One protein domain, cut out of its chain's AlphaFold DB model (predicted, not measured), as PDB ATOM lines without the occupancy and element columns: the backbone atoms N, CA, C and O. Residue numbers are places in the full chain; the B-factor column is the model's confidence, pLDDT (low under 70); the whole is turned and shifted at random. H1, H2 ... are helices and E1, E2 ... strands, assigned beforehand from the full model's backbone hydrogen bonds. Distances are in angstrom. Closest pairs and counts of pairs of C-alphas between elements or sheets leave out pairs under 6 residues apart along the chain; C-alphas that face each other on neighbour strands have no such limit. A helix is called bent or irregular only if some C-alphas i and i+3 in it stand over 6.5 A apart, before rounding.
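Overview. This is residues 245 to 345 of the 346 residues of the protein "Oligopeptide transporter, OPT family" of Thermoplasmata archaeon (UniProt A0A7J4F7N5). Two long helical stretches, H1b and H2, meet as a V near the last part of H1b and the first part of H2, and a two-stranded hairpin, E1 and E2, packs beside this meeting place. Residues 328 to 345 stick out as a free arm, and the short arm H1a turns off at the first end of H1b. The printed part has 101 residues, with E1, E2, H1 and H2 along the chain, an antiparallel sheet and a mostly helix class. It is loose, with a radius of gyration of the C-alphas of 17.2 A, and flat, spanning 58 by 33 by 18 A.

Arrangement. E1, residues 245 to 251, and E2, residues 254 to 261, form an antiparallel hairpin; N 247 and O 258 are within hydrogen-bond range at 2.9 A. H1, residues 264 to 300, was assigned as one helix by its hydrogen bonds but is bent: C-alphas 272 and 275 are 9.1 A apart. Its arms, H1a, residues 264 to 272, and H1b, residues 275 to 300, stand at a steep tilt of 58 degrees. The closest C-alphas of E2 and H1b, Ala 254 and Pro 294, are 5.5 A apart. H2, residues 308 to 343, has a kink of 39 degrees near residue 315 and is irregular, with C-alphas 338 and 341 7.1 A apart. H1b, with residues 288 to 297 alone, touches H2 at a steep tilt of 50 degrees, opposite ways; their closest C-alphas, Gly 288 and Ile 320, are 6.5 A apart. The closest C-alphas of E1 and H2, Val 248 and Leu 309, are 5.7 A apart. H1a and H2 are apart. Every O i to N i+4 pair is within hydrogen-bond range in H1a, 19 of 22 in H1b and 28 of 32 in H2.

Along the chain. E1 begins at C-alpha 245 (144.536, 124.365, 168.576). E2 is 22.9 A long, H1b 35.5 A and H2 50.1 A, ending at C-alpha 343 (177.964, 150.883, 148.620).

Size, cuts and confidence. The two C-alphas farthest apart, Pro 306 and Ile 345, are 59.0 A apart. The printed part has no cut and no long link. The model's confidence is under 70 at residues 341 to 345.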
ATOM      1  N   VAL A 245     144.606 124.995 167.251       79.44
ATOM      2  CA  VAL A 245     144.536 124.365 168.576       79.44
ATOM      3  C   VAL A 245     145.624 124.998 169.428       79.44
ATOM      4  O   VAL A 245     146.798 124.916 169.080       79.44
ATOM      5  N   GLU A 246     145.247 125.644 170.527       84.56
ATOM      6  CA  GLU A 246     146.172 126.294 171.458       84.56
ATOM      7  C   GLU A 246     145.820 125.947 172.907       84.56
ATOM      8  O   GLU A 246     144.665 125.672 173.232       84.56
ATOM      9  N   GLY A 247     146.821 125.969 173.780       82.31
ATOM     10  CA  GLY A 247     146.656 125.745 175.207       82.31
ATOM     11  C   GLY A 247     147.872 126.224 175.991       82.31
ATOM     12  O   GLY A 247     148.977 126.341 175.460       82.31
ATOM     13  N   VAL A 248     147.669 126.495 177.277       83.00
ATOM     14  CA  VAL A 248     148.742 126.871 178.200       83.00
ATOM     15  C   VAL A 248     148.900 125.786 179.255       83.00
ATOM     16  O   VAL A 248     147.963 125.474 179.985       83.00
ATOM     17  N   VAL A 249     150.104 125.222 179.348       83.25
ATOM     18  CA  VAL A 249     150.482 124.279 180.404       83.25
ATOM     19  C   VAL A 249     151.143 125.061 181.534       83.25
ATOM     20  O   VAL A 249     152.147 125.747 181.333       83.25
ATOM     21  N   ARG A 250     150.587 124.957 182.742       81.12
ATOM     22  CA  ARG A 250     151.122 125.613 183.937       81.12
ATOM     23  C   ARG A 250     152.071 124.689 184.697       81.12
ATOM     24  O   ARG A 250     151.686 123.601 185.111       81.12
ATOM     25  N   ALA A 251     153.285 125.167 184.950       81.50
ATOM     26  CA  ALA A 251     154.299 124.509 185.768       81.50
ATOM     27  C   ALA A 251     154.690 125.436 186.935       81.50
ATOM     28  O   ALA A 251     155.628 126.232 186.858       81.50
ATOM     29  N   GLY A 252     153.915 125.381 188.023       81.38
ATOM     30  CA  GLY A 252     154.105 126.239 189.198       81.38
ATOM     31  C   GLY A 252     153.853 127.724 188.898       81.38
ATOM     32  O   GLY A 252     152.703 128.134 188.708       81.38
ATOM     33  N   ARG A 253     154.934 128.524 188.880       78.19
ATOM     34  CA  ARG A 253     154.939 129.947 188.465       78.19
ATOM     35  C   ARG A 253     155.180 130.146 186.962       78.19
ATOM     36  O   ARG A 253     154.968 131.252 186.473       78.19
ATOM     37  N   ALA A 254     155.618 129.118 186.237       80.69
ATOM     38  CA  ALA A 254     155.753 129.170 184.787       80.69
ATOM     39  C   ALA A 254     154.417 128.831 184.107       80.69
ATOM     40  O   ALA A 254     153.683 127.949 184.559       80.69
ATOM     41  N   ARG A 255     154.139 129.490 182.983       83.75
ATOM     42  CA  ARG A 255     153.100 129.118 182.020       83.75
ATOM     43  C   ARG A 255     153.772 128.980 180.659       83.75
ATOM     44  O   ARG A 255     154.483 129.889 180.235       83.75
ATOM     45  N   PHE A 256     153.558 127.851 179.996       85.38
ATOM     46  CA  PHE A 256     154.100 127.553 178.674       85.38
ATOM     47  C   PHE A 256     152.952 127.471 177.673       85.38
ATOM     48  O   PHE A 256     152.080 126.614 177.802       85.38
ATOM     49  N   TYR A 257     152.952 128.362 176.686       86.25
ATOM     50  CA  TYR A 257     152.039 128.281 175.551       86.25
ATOM     51  C   TYR A 257     152.497 127.178 174.597       86.25
ATOM     52  O   TYR A 257     153.669 127.112 174.229       86.25
ATOM     53  N   SER A 258     151.558 126.347 174.162       84.94
ATOM     54  CA  SER A 258     151.731 125.424 173.048       84.94
ATOM     55  C   SER A 258     150.535 125.565 172.118       84.94
ATOM     56  O   SER A 258     149.388 125.555 172.564       84.94
ATOM     57  N   GLY A 259     150.785 125.704 170.820       83.44
ATOM     58  CA  GLY A 259     149.712 125.812 169.846       83.44
ATOM     59  C   GLY A 259     150.165 125.471 168.438       83.44
ATOM     60  O   GLY A 259     151.281 125.794 168.033       83.44
ATOM     61  N   VAL A 260     149.273 124.825 167.695       83.00
ATOM     62  CA  VAL A 260     149.443 124.457 166.291       83.00
ATOM     63  C   VAL A 260     148.360 125.168 165.487       83.00
ATOM     64  O   VAL A 260     147.178 125.101 165.821       83.00
ATOM     65  N   ASN A 261     148.774 125.860 164.427       82.50
ATOM     66  CA  ASN A 261     147.889 126.486 163.451       82.50
ATOM     67  C   ASN A 261     148.124 125.801 162.099       82.50
ATOM     68  O   ASN A 261     149.171 125.988 161.477       82.50
ATOM     69  N   LEU A 262     147.179 124.962 161.672       80.94
ATOM     70  CA  LEU A 262     147.265 124.193 160.434       80.94
ATOM     71  C   LEU A 262     146.776 125.039 159.250       80.94
ATOM     72  O   LEU A 262     145.719 124.794 158.667       80.94
ATOM     73  N   SER A 263     147.566 126.057 158.910       81.38
ATOM     74  CA  SER A 263     147.365 126.880 157.718       81.38
ATOM     75  C   SER A 263     148.111 126.274 156.520       81.38
ATOM     76  O   SER A 263     149.347 126.234 156.543       81.38
ATOM     77  N   PRO A 264     147.413 125.852 155.443       80.81
ATOM     78  CA  PRO A 264     148.061 125.381 154.221       80.81
ATOM     79  C   PRO A 264     148.973 126.442 153.615       80.81
ATOM     80  O   PRO A 264     150.033 126.101 153.108       80.81
ATOM     81  N   ALA A 265     148.609 127.725 153.734       79.50
ATOM     82  CA  ALA A 265     149.448 128.822 153.271       79.50
ATOM     83  C   ALA A 265     150.805 128.810 153.987       79.50
ATOM     84  O   ALA A 265     151.827 128.725 153.316       79.50
ATOM     85  N   LEU A 266     150.831 128.799 155.329       82.56
ATOM     86  CA  LEU A 266     152.080 128.752 156.106       82.56
ATOM     87  C   LEU A 266     152.899 127.482 155.824       82.56
ATOM     88  O   LEU A 266     154.125 127.547 155.746       82.56
ATOM     89  N   MET A 267     152.233 126.343 155.612       85.19
ATOM     90  CA  MET A 267     152.892 125.098 155.208       85.19
ATOM     91  C   MET A 267     153.534 125.216 153.814       85.19
ATOM     92  O   MET A 267     154.677 124.800 153.632       85.19
ATOM     93  N   SER A 268     152.849 125.841 152.848       80.44
ATOM     94  CA  SER A 268     153.399 126.141 151.522       80.44
ATOM     95  C   SER A 268     154.554 127.144 151.583       80.44
ATOM     96  O   SER A 268     155.557 126.925 150.905       80.44
ATOM     97  N   VAL A 269     154.478 128.182 152.431       77.88
ATOM     98  CA  VAL A 269     155.610 129.100 152.670       77.88
ATOM     99  C   VAL A 269     156.819 128.311 153.161       77.88
ATOM    100  O   VAL A 269     157.883 128.397 152.560       77.88
ATOM    101  N   GLY A 270     156.653 127.491 154.205       82.88
ATOM    102  CA  GLY A 270     157.734 126.676 154.767       82.88
ATOM    103  C   GLY A 270     158.337 125.676 153.773       82.88
ATOM    104  O   GLY A 270     159.538 125.415 153.830       82.88
ATOM    105  N   TYR A 271     157.537 125.160 152.835       83.06
ATOM    106  CA  TYR A 271     158.012 124.290 151.757       83.06
ATOM    107  C   TYR A 271     158.859 125.048 150.719       83.06
ATOM    108  O   TYR A 271     159.947 124.591 150.381       83.06
ATOM    109  N   ILE A 272     158.404 126.224 150.265       75.81
ATOM    110  CA  ILE A 272     159.120 127.074 149.293       75.81
ATOM    111  C   ILE A 272     160.417 127.639 149.898       75.81
ATOM    112  O   ILE A 272     161.471 127.612 149.271       75.81
ATOM    113  N   VAL A 273     160.336 128.140 151.133       75.69
ATOM    114  CA  VAL A 273     161.436 128.786 151.874       75.69
ATOM    115  C   VAL A 273     162.448 127.765 152.422       75.69
ATOM    116  O   VAL A 273     163.614 128.091 152.659       75.69
ATOM    117  N   GLY A 274     162.027 126.510 152.583       84.12
ATOM    118  CA  GLY A 274     162.880 125.381 152.928       84.12
ATOM    119  C   GLY A 274     163.294 125.307 154.402       84.12
ATOM    120  O   GLY A 274     163.316 126.288 155.153       84.12
ATOM    121  N   LEU A 275     163.680 124.097 154.820       90.06
ATOM    122  CA  LEU A 275     163.899 123.751 156.229       90.06
ATOM    123  C   LEU A 275     164.961 124.619 156.927       90.06
ATOM    124  O   LEU A 275     164.830 124.881 158.119       90.06
ATOM    125  N   ARG A 276     165.986 125.108 156.208       88.00
ATOM    126  CA  ARG A 276     167.030 125.970 156.792       88.00
ATOM    127  C   ARG A 276     166.435 127.265 157.349       88.00
ATOM    128  O   ARG A 276     166.582 127.533 158.538       88.00
ATOM    129  N   ILE A 277     165.746 128.043 156.518       86.38
ATOM    130  CA  ILE A 277     165.190 129.340 156.926       86.38
ATOM    131  C   ILE A 277     163.985 129.131 157.856       86.38
ATOM    132  O   ILE A 277     163.876 129.817 158.874       86.38
ATOM    133  N   ALA A 278     163.153 128.115 157.594       88.88
ATOM    134  CA  ALA A 278     162.073 127.727 158.502       88.88
ATOM    135  C   ALA A 278     162.586 127.391 159.918       88.88
ATOM    136  O   ALA A 278     161.951 127.769 160.901       88.88
ATOM    137  N   SER A 279     163.762 126.759 160.049       91.94
ATOM    138  CA  SER A 279     164.361 126.464 161.358       91.94
ATOM    139  C   SER A 279     164.788 127.721 162.124       91.94
ATOM    140  O   SER A 279     164.636 127.757 163.342       91.94
ATOM    141  N   TYR A 280     165.237 128.785 161.445       90.31
ATOM    142  CA  TYR A 280     165.562 130.061 162.097       90.31
ATOM    143  C   TYR A 280     164.306 130.759 162.637       90.31
ATOM    144  O   TYR A 280     164.307 131.237 163.770       90.31
ATOM    145  N   ILE A 281     163.211 130.749 161.866       89.00
ATOM    146  CA  ILE A 281     161.905 131.275 162.299       89.00
ATOM    147  C   ILE A 281     161.378 130.460 163.494       89.00
ATOM    148  O   ILE A 281     160.949 131.030 164.497       89.00
ATOM    149  N   PHE A 282     161.479 129.129 163.434       90.38
ATOM    150  CA  PHE A 282     161.075 128.227 164.515       90.38
ATOM    151  C   PHE A 282     161.902 128.421 165.798       90.38
ATOM    152  O   PHE A 282     161.333 128.474 166.887       90.38
ATOM    153  N   LEU A 283     163.221 128.612 165.687       93.19
ATOM    154  CA  LEU A 283     164.094 128.943 166.820       93.19
ATOM    155  C   LEU A 283     163.750 130.308 167.430       93.19
ATOM    156  O   LEU A 283     163.686 130.421 168.653       93.19
ATOM    157  N   GLY A 284     163.450 131.321 166.608       90.88
ATOM    158  CA  GLY A 284     162.906 132.601 167.077       90.88
ATOM    159  C   GLY A 284     161.581 132.430 167.832       90.88
ATOM    160  O   GLY A 284     161.379 133.041 168.882       90.88
ATOM    161  N   GLY A 285     160.721 131.526 167.356       89.31
ATOM    162  CA  GLY A 285     159.510 131.089 168.049       89.31
ATOM    163  C   GLY A 285     159.798 130.457 169.416       89.31
ATOM    164  O   GLY A 285     159.238 130.892 170.418       89.31
ATOM    165  N   ILE A 286     160.709 129.484 169.498       91.62
ATOM    166  CA  ILE A 286     161.103 128.856 170.772       91.62
ATOM    167  C   ILE A 286     161.661 129.900 171.750       91.62
ATOM    168  O   ILE A 286     161.242 129.943 172.907       91.62
ATOM    169  N   LEU A 287     162.550 130.784 171.288       92.56
ATOM    170  CA  LEU A 287     163.113 131.858 172.107       92.56
ATOM    171  C   LEU A 287     162.015 132.786 172.648       92.56
ATOM    172  O   LEU A 287     161.968 133.031 173.851       92.56
ATOM    173  N   GLY A 288     161.093 133.245 171.799       90.25
ATOM    174  CA  GLY A 288     159.979 134.103 172.208       90.25
ATOM    175  C   GLY A 288     159.011 133.426 173.186       90.25
ATOM    176  O   GLY A 288     158.771 133.941 174.278       90.25
ATOM    177  N   TRP A 289     158.467 132.268 172.807       88.75
ATOM    178  CA  TRP A 289     157.329 131.639 173.488       88.75
ATOM    179  C   TRP A 289     157.732 130.703 174.649       88.75
ATOM    180  O   TRP A 289     157.039 130.646 175.666       88.75
ATOM    181  N   PHE A 290     158.861 129.995 174.552       88.62
ATOM    182  CA  PHE A 290     159.280 129.018 175.574       88.62
ATOM    183  C   PHE A 290     160.352 129.540 176.539       88.62
ATOM    184  O   PHE A 290     160.504 128.975 177.619       88.62
ATOM    185  N   ILE A 291     161.071 130.618 176.196       90.62
ATOM    186  CA  ILE A 291     162.167 131.157 177.025       90.62
ATOM    187  C   ILE A 291     161.861 132.579 177.516       90.62
ATOM    188  O   ILE A 291     161.865 132.826 178.723       90.62
ATOM    189  N   ILE A 292     161.544 133.515 176.617       91.75
ATOM    190  CA  ILE A 292     161.323 134.929 176.963       91.75
ATOM    191  C   ILE A 292     159.968 135.129 177.660       91.75
ATOM    192  O   ILE A 292     159.922 135.776 178.704       91.75
ATOM    193  N   ALA A 293     158.876 134.532 177.168       90.38
ATOM    194  CA  ALA A 293     157.574 134.635 177.842       90.38
ATOM    195  C   ALA A 293     157.594 134.112 179.288       90.38
ATOM    196  O   ALA A 293     157.199 134.855 180.194       90.38
ATOM    197  N   PRO A 294     158.060 132.871 179.556       89.31
ATOM    198  CA  PRO A 294     157.920 132.300 180.886       89.31
ATOM    199  C   PRO A 294     158.885 132.946 181.878       89.31
ATOM    200  O   PRO A 294     158.509 133.133 183.030       89.31
ATOM    201  N   SER A 295     160.086 133.361 181.450       90.25
ATOM    202  CA  SER A 295     161.019 134.089 182.321       90.25
ATOM    203  C   SER A 295     160.454 135.442 182.766       90.25
ATOM    204  O   SER A 295     160.426 135.710 183.969       90.25
ATOM    205  N   ILE A 296     159.906 136.251 181.849       89.62
ATOM    206  CA  ILE A 296     159.259 137.525 182.209       89.62
ATOM    207  C   ILE A 296     158.068 137.278 183.147       89.62
ATOM    208  O   ILE A 296     157.983 137.931 184.186       89.62
ATOM    209  N   GLY A 297     157.193 136.310 182.847       87.38
ATOM    210  CA  GLY A 297     156.028 135.997 183.686       87.38
ATOM    211  C   GLY A 297     156.375 135.438 185.076       87.38
ATOM    212  O   GLY A 297     155.676 135.703 186.054       87.38
ATOM    213  N   ILE A 298     157.495 134.718 185.217       89.94
ATOM    214  CA  ILE A 298     158.020 134.295 186.525       89.94
ATOM    215  C   ILE A 298     158.537 135.503 187.320       89.94
ATOM    216  O   ILE A 298     158.251 135.594 188.518       89.94
ATOM    217  N   MET A 299     159.286 136.405 186.671       89.19
ATOM    218  CA  MET A 299     159.966 137.543 187.306       89.19
ATOM    219  C   MET A 299     159.024 138.694 187.675       89.19
ATOM    220  O   MET A 299     159.095 139.199 188.791       89.19
ATOM    221  N   GLN A 300     158.156 139.112 186.751       86.69
ATOM    222  CA  GLN A 300     157.261 140.271 186.904       86.69
ATOM    223  C   GLN A 300     155.858 139.881 187.399       86.69
ATOM    224  O   GLN A 300     155.066 140.753 187.739       86.69
ATOM    225  N   GLY A 301     155.561 138.579 187.460       84.44
ATOM    226  CA  GLY A 301     154.199 138.076 187.597       84.44
ATOM    227  C   GLY A 301     153.492 137.990 186.243       84.44
ATOM    228  O   GLY A 301     153.979 138.480 185.222       84.44
ATOM    229  N   TRP A 302     152.331 137.342 186.236       85.69
ATOM    230  CA  TRP A 302     151.480 137.244 185.052       85.69
ATOM    231  C   TRP A 302     150.315 138.239 185.157       85.69
ATOM    232  O   TRP A 302     149.815 138.423 186.265       85.69
ATOM    233  N   PRO A 303     149.845 138.841 184.047       86.62
ATOM    234  CA  PRO A 303     148.662 139.703 184.060       86.62
ATOM    235  C   PRO A 303     147.414 138.960 184.548       86.62
ATOM    236  O   PRO A 303     147.191 137.817 184.140       86.62
ATOM    237  N   ASP A 304     146.569 139.598 185.355       84.19
ATOM    238  CA  ASP A 304     145.264 139.033 185.710       84.19
ATOM    239  C   ASP A 304     144.345 138.990 184.480       84.19
ATOM    240  O   ASP A 304     144.177 139.985 183.772       84.19
ATOM    241  N   ALA A 305     143.770 137.819 184.209       85.00
ATOM    242  CA  ALA A 305     142.863 137.579 183.089       85.00
ATOM    243  C   ALA A 305     141.963 136.357 183.372       85.00
ATOM    244  O   ALA A 305     142.315 135.545 184.232       85.00
ATOM    245  N   PRO A 306     140.834 136.179 182.653       81.94
ATOM    246  CA  PRO A 306     139.894 135.079 182.900       81.94
ATOM    247  C   PRO A 306     140.491 133.681 182.701       81.94
ATOM    248  O   PRO A 306     140.064 132.738 183.365       81.94
ATOM    249  N   THR A 307     141.481 133.536 181.814       85.62
ATOM    250  CA  THR A 307     142.200 132.274 181.602       85.62
ATOM    251  C   THR A 307     143.722 132.450 181.608       85.62
ATOM    252  O   THR A 307     144.266 133.516 181.306       85.62
ATOM    253  N   ASP A 308     144.433 131.352 181.889       83.62
ATOM    254  CA  ASP A 308     145.893 131.251 181.742       83.62
ATOM    255  C   ASP A 308     146.363 131.547 180.298       83.62
ATOM    256  O   ASP A 308     147.506 131.966 180.110       83.62
ATOM    257  N   LEU A 309     145.487 131.369 179.297       85.06
ATOM    258  CA  LEU A 309     145.728 131.671 177.883       85.06
ATOM    259  C   LEU A 309     145.644 133.180 177.599       85.06
ATOM    260  O   LEU A 309     146.577 133.738 177.023       85.06
ATOM    261  N   ASP A 310     144.584 133.852 178.052       85.50
ATOM    262  CA  ASP A 310     144.404 135.303 177.873       85.50
ATOM    263  C   ASP A 310     145.532 136.084 178.558       85.50
ATOM    264  O   ASP A 310     146.138 136.981 177.974       85.50
ATOM    265  N   SER A 311     145.875 135.677 179.784       86.12
ATOM    266  CA  SER A 311     146.986 136.230 180.565       86.12
ATOM    267  C   SER A 311     148.319 136.142 179.811       86.12
ATOM    268  O   SER A 311     149.111 137.090 179.799       86.12
ATOM    269  N   TYR A 312     148.552 135.015 179.133       88.06
ATOM    270  CA  TYR A 312     149.730 134.812 178.304       88.06
ATOM    271  C   TYR A 312     149.697 135.711 177.052       88.06
ATOM    272  O   TYR A 312     150.698 136.362 176.750       88.06
ATOM    273  N   TRP A 313     148.565 135.810 176.345       87.75
ATOM    274  CA  TRP A 313     148.426 136.686 175.170       87.75
ATOM    275  C   TRP A 313     148.612 138.176 175.512       87.75
ATOM    276  O   TRP A 313     149.271 138.894 174.755       87.75
ATOM    277  N   ILE A 314     148.135 138.631 176.676       88.94
ATOM    278  CA  ILE A 314     148.375 139.993 177.187       88.94
ATOM    279  C   ILE A 314     149.875 140.224 177.436       88.94
ATOM    280  O   ILE A 314     150.418 141.259 177.033       88.94
ATOM    281  N   LEU A 315     150.580 139.264 178.048       90.31
ATOM    282  CA  LEU A 315     152.031 139.355 178.254       90.31
ATOM    283  C   LEU A 315     152.797 139.370 176.916       90.31
ATOM    284  O   LEU A 315     153.727 140.160 176.733       90.31
ATOM    285  N   TRP A 316     152.382 138.538 175.958       88.75
ATOM    286  CA  TRP A 316     152.982 138.483 174.626       88.75
ATOM    287  C   TRP A 316     152.830 139.807 173.872       88.75
ATOM    288  O   TRP A 316     153.826 140.369 173.404       88.75
ATOM    289  N   GLY A 317     151.612 140.353 173.819       86.31
ATOM    290  CA  GLY A 317     151.321 141.605 173.120       86.31
ATOM    291  C   GLY A 317     151.999 142.825 173.749       86.31
ATOM    292  O   GLY A 317     152.463 143.703 173.024       86.31
ATOM    293  N   SER A 318     152.103 142.865 175.083       86.50
ATOM    294  CA  SER A 318     152.663 144.008 175.824       86.50
ATOM    295  C   SER A 318     154.185 143.982 176.012       86.50
ATOM    296  O   SER A 318     154.766 145.028 176.304       86.50
ATOM    297  N   LYS A 319     154.850 142.824 175.858       88.62
ATOM    298  CA  LYS A 319     156.311 142.680 176.035       88.62
ATOM    299  C   LYS A 319     156.993 142.025 174.836       88.62
ATOM    300  O   LYS A 319     157.873 142.622 174.220       88.62
ATOM    301  N   ILE A 320     156.595 140.802 174.496       88.44
ATOM    302  CA  ILE A 320     157.340 139.927 173.571       88.44
ATOM    303  C   ILE A 320     157.302 140.469 172.142       88.44
ATOM    304  O   ILE A 320     158.324 140.459 171.456       88.44
ATOM    305  N   ARG A 321     156.164 141.040 171.723       86.06
ATOM    306  CA  ARG A 321     156.028 141.734 170.435       86.06
ATOM    307  C   ARG A 321     157.100 142.815 170.242       86.06
ATOM    308  O   ARG A 321     157.695 142.891 169.171       86.06
ATOM    309  N   PHE A 322     157.398 143.603 171.278       86.94
ATOM    310  CA  PHE A 322     158.420 144.655 171.219       86.94
ATOM    311  C   PHE A 322     159.850 144.101 171.194       86.94
ATOM    312  O   PHE A 322     160.700 144.671 170.515       86.94
ATOM    313  N   VAL A 323     160.114 142.964 171.851       89.69
ATOM    314  CA  VAL A 323     161.402 142.255 171.724       89.69
ATOM    315  C   VAL A 323     161.606 141.760 170.286       89.69
ATOM    316  O   VAL A 323     162.692 141.923 169.734       89.69
ATOM    317  N   GLY A 324     160.552 141.239 169.646       87.75
ATOM    318  CA  GLY A 324     160.564 140.870 168.227       87.75
ATOM    319  C   GLY A 324     160.864 142.057 167.306       87.75
ATOM    320  O   GLY A 324     161.769 141.975 166.480       87.75
ATOM    321  N   VAL A 325     160.178 143.191 167.498       85.81
ATOM    322  CA  VAL A 325     160.449 144.436 166.750       85.81
ATOM    323  C   VAL A 325     161.895 144.909 166.953       85.81
ATOM    324  O   VAL A 325     162.565 145.253 165.982       85.81
ATOM    325  N   GLY A 326     162.415 144.865 168.184       89.25
ATOM    326  CA  GLY A 326     163.814 145.194 168.473       89.25
ATOM    327  C   GLY A 326     164.804 144.299 167.720       89.25
ATOM    328  O   GLY A 326     165.749 144.803 167.113       89.25
ATOM    329  N   ALA A 327     164.557 142.987 167.682       90.25
ATOM    330  CA  ALA A 327     165.373 142.043 166.918       90.25
ATOM    331  C   ALA A 327     165.323 142.312 165.400       90.25
ATOM    332  O   ALA A 327     166.362 142.256 164.741       90.25
ATOM    333  N   MET A 328     164.154 142.667 164.850       88.31
ATOM    334  CA  MET A 328     164.012 143.056 163.439       88.31
ATOM    335  C   MET A 328     164.804 144.331 163.110       88.31
ATOM    336  O   MET A 328     165.513 144.363 162.107       88.31
ATOM    337  N   VAL A 329     164.745 145.356 163.970       90.31
ATOM    338  CA  VAL A 329     165.512 146.604 163.790       90.31
ATOM    339  C   VAL A 329     167.018 146.338 163.839       90.31
ATOM    340  O   VAL A 329     167.743 146.783 162.949       90.31
ATOM    341  N   VAL A 330     167.498 145.568 164.823       94.00
ATOM    342  CA  VAL A 330     168.923 145.204 164.928       94.00
ATOM    343  C   VAL A 330     169.375 144.388 163.712       94.00
ATOM    344  O   VAL A 330     170.423 144.689 163.145       94.00
ATOM    345  N   GLY A 331     168.579 143.416 163.257       89.94
ATOM    346  CA  GLY A 331     168.875 142.625 162.057       89.94
ATOM    347  C   GLY A 331     168.920 143.457 160.769       89.94
ATOM    348  O   GLY A 331     169.821 143.268 159.948       89.94
ATOM    349  N   GLY A 332     168.007 144.420 160.610       87.38
ATOM    350  CA  GLY A 332     167.999 145.355 159.481       87.38
ATOM    351  C   GLY A 332     169.227 146.268 159.467       87.38
ATOM    352  O   GLY A 332     169.942 146.328 158.467       87.38
ATOM    353  N   VAL A 333     169.536 146.914 160.598       92.00
ATOM    354  CA  VAL A 333     170.723 147.778 160.742       92.00
ATOM    355  C   VAL A 333     172.018 146.984 160.543       92.00
ATOM    356  O   VAL A 333     172.917 147.452 159.849       92.00
ATOM    357  N   TYR A 334     172.104 145.762 161.078       91.38
ATOM    358  CA  TYR A 334     173.252 144.876 160.870       91.38
ATOM    359  C   TYR A 334     173.421 144.478 159.396       91.38
ATOM    360  O   TYR A 334     174.539 144.486 158.882       91.38
ATOM    361  N   SER A 335     172.324 144.204 158.685       84.81
ATOM    362  CA  SER A 335     172.357 143.889 157.250       84.81
ATOM    363  C   SER A 335     172.856 145.076 156.419       84.81
ATOM    364  O   SER A 335     173.747 144.908 155.588       84.81
ATOM    365  N   ILE A 336     172.367 146.291 156.694       84.81
ATOM    366  CA  ILE A 336     172.864 147.530 156.069       84.81
ATOM    367  C   ILE A 336     174.354 147.734 156.388       84.81
ATOM    368  O   ILE A 336     175.146 148.037 155.496       84.81
ATOM    369  N   TYR A 337     174.763 147.509 157.640       87.25
ATOM    370  CA  TYR A 337     176.162 147.610 158.054       87.25
ATOM    371  C   TYR A 337     177.067 146.602 157.331       87.25
ATOM    372  O   TYR A 337     178.173 146.973 156.942       87.25
ATOM    373  N   MET A 338     176.624 145.362 157.094       81.19
ATOM    374  CA  MET A 338     177.370 144.403 156.268       81.19
ATOM    375  C   MET A 338     177.472 144.860 154.808       81.19
ATOM    376  O   MET A 338     178.556 144.812 154.236       81.19
ATOM    377  N   MET A 339     176.381 145.360 154.220       74.00
ATOM    378  CA  MET A 339     176.351 145.803 152.818       74.00
ATOM    379  C   MET A 339     177.126 147.103 152.548       74.00
ATOM    380  O   MET A 339     177.359 147.430 151.386       74.00
ATOM    381  N   ARG A 340     177.578 147.835 153.578       81.00
ATOM    382  CA  ARG A 340     178.272 149.129 153.412       81.00
ATOM    383  C   ARG A 340     179.456 149.071 152.439       81.00
ATOM    384  O   ARG A 340     179.629 149.994 151.657       81.00
ATOM    385  N   SER A 341     180.222 147.976 152.423       65.69
ATOM    386  CA  SER A 341     181.374 147.815 151.522       65.69
ATOM    387  C   SER A 341     180.994 147.690 150.046       65.69
ATOM    388  O   SER A 341     181.810 148.033 149.203       65.69
ATOM    389  N   ALA A 342     179.775 147.243 149.727       62.56
ATOM    390  CA  ALA A 342     179.248 147.237 148.361       62.56
ATOM    391  C   ALA A 342     178.764 148.632 147.916       62.56
ATOM    392  O   ALA A 342     178.717 148.919 146.726       62.56
ATOM    393  N   ILE A 343     178.420 149.506 148.871       60.47
ATOM    394  CA  ILE A 343     177.964 150.883 148.620       60.47
ATOM    395  C   ILE A 343     179.156 151.847 148.489       60.47
ATOM    396  O   ILE A 343     179.076 152.823 147.752       60.47
ATOM    397  N   THR A 344     180.270 151.591 149.186       58.31
ATOM    398  CA  THR A 344     181.481 152.441 149.163       58.31
ATOM    399  C   THR A 344     182.488 152.058 148.062       58.31
ATOM    400  O   THR A 344     183.676 152.330 148.207       58.31
ATOM    401  N   ILE A 345     182.053 151.412 146.974       50.91
ATOM    402  CA  ILE A 345     182.928 151.147 145.821       50.91
ATOM    403  C   ILE A 345     183.016 152.430 144.982       50.91
ATOM    404  O   ILE A 345     182.056 152.829 144.326       50.91
TER     405      ILE A 345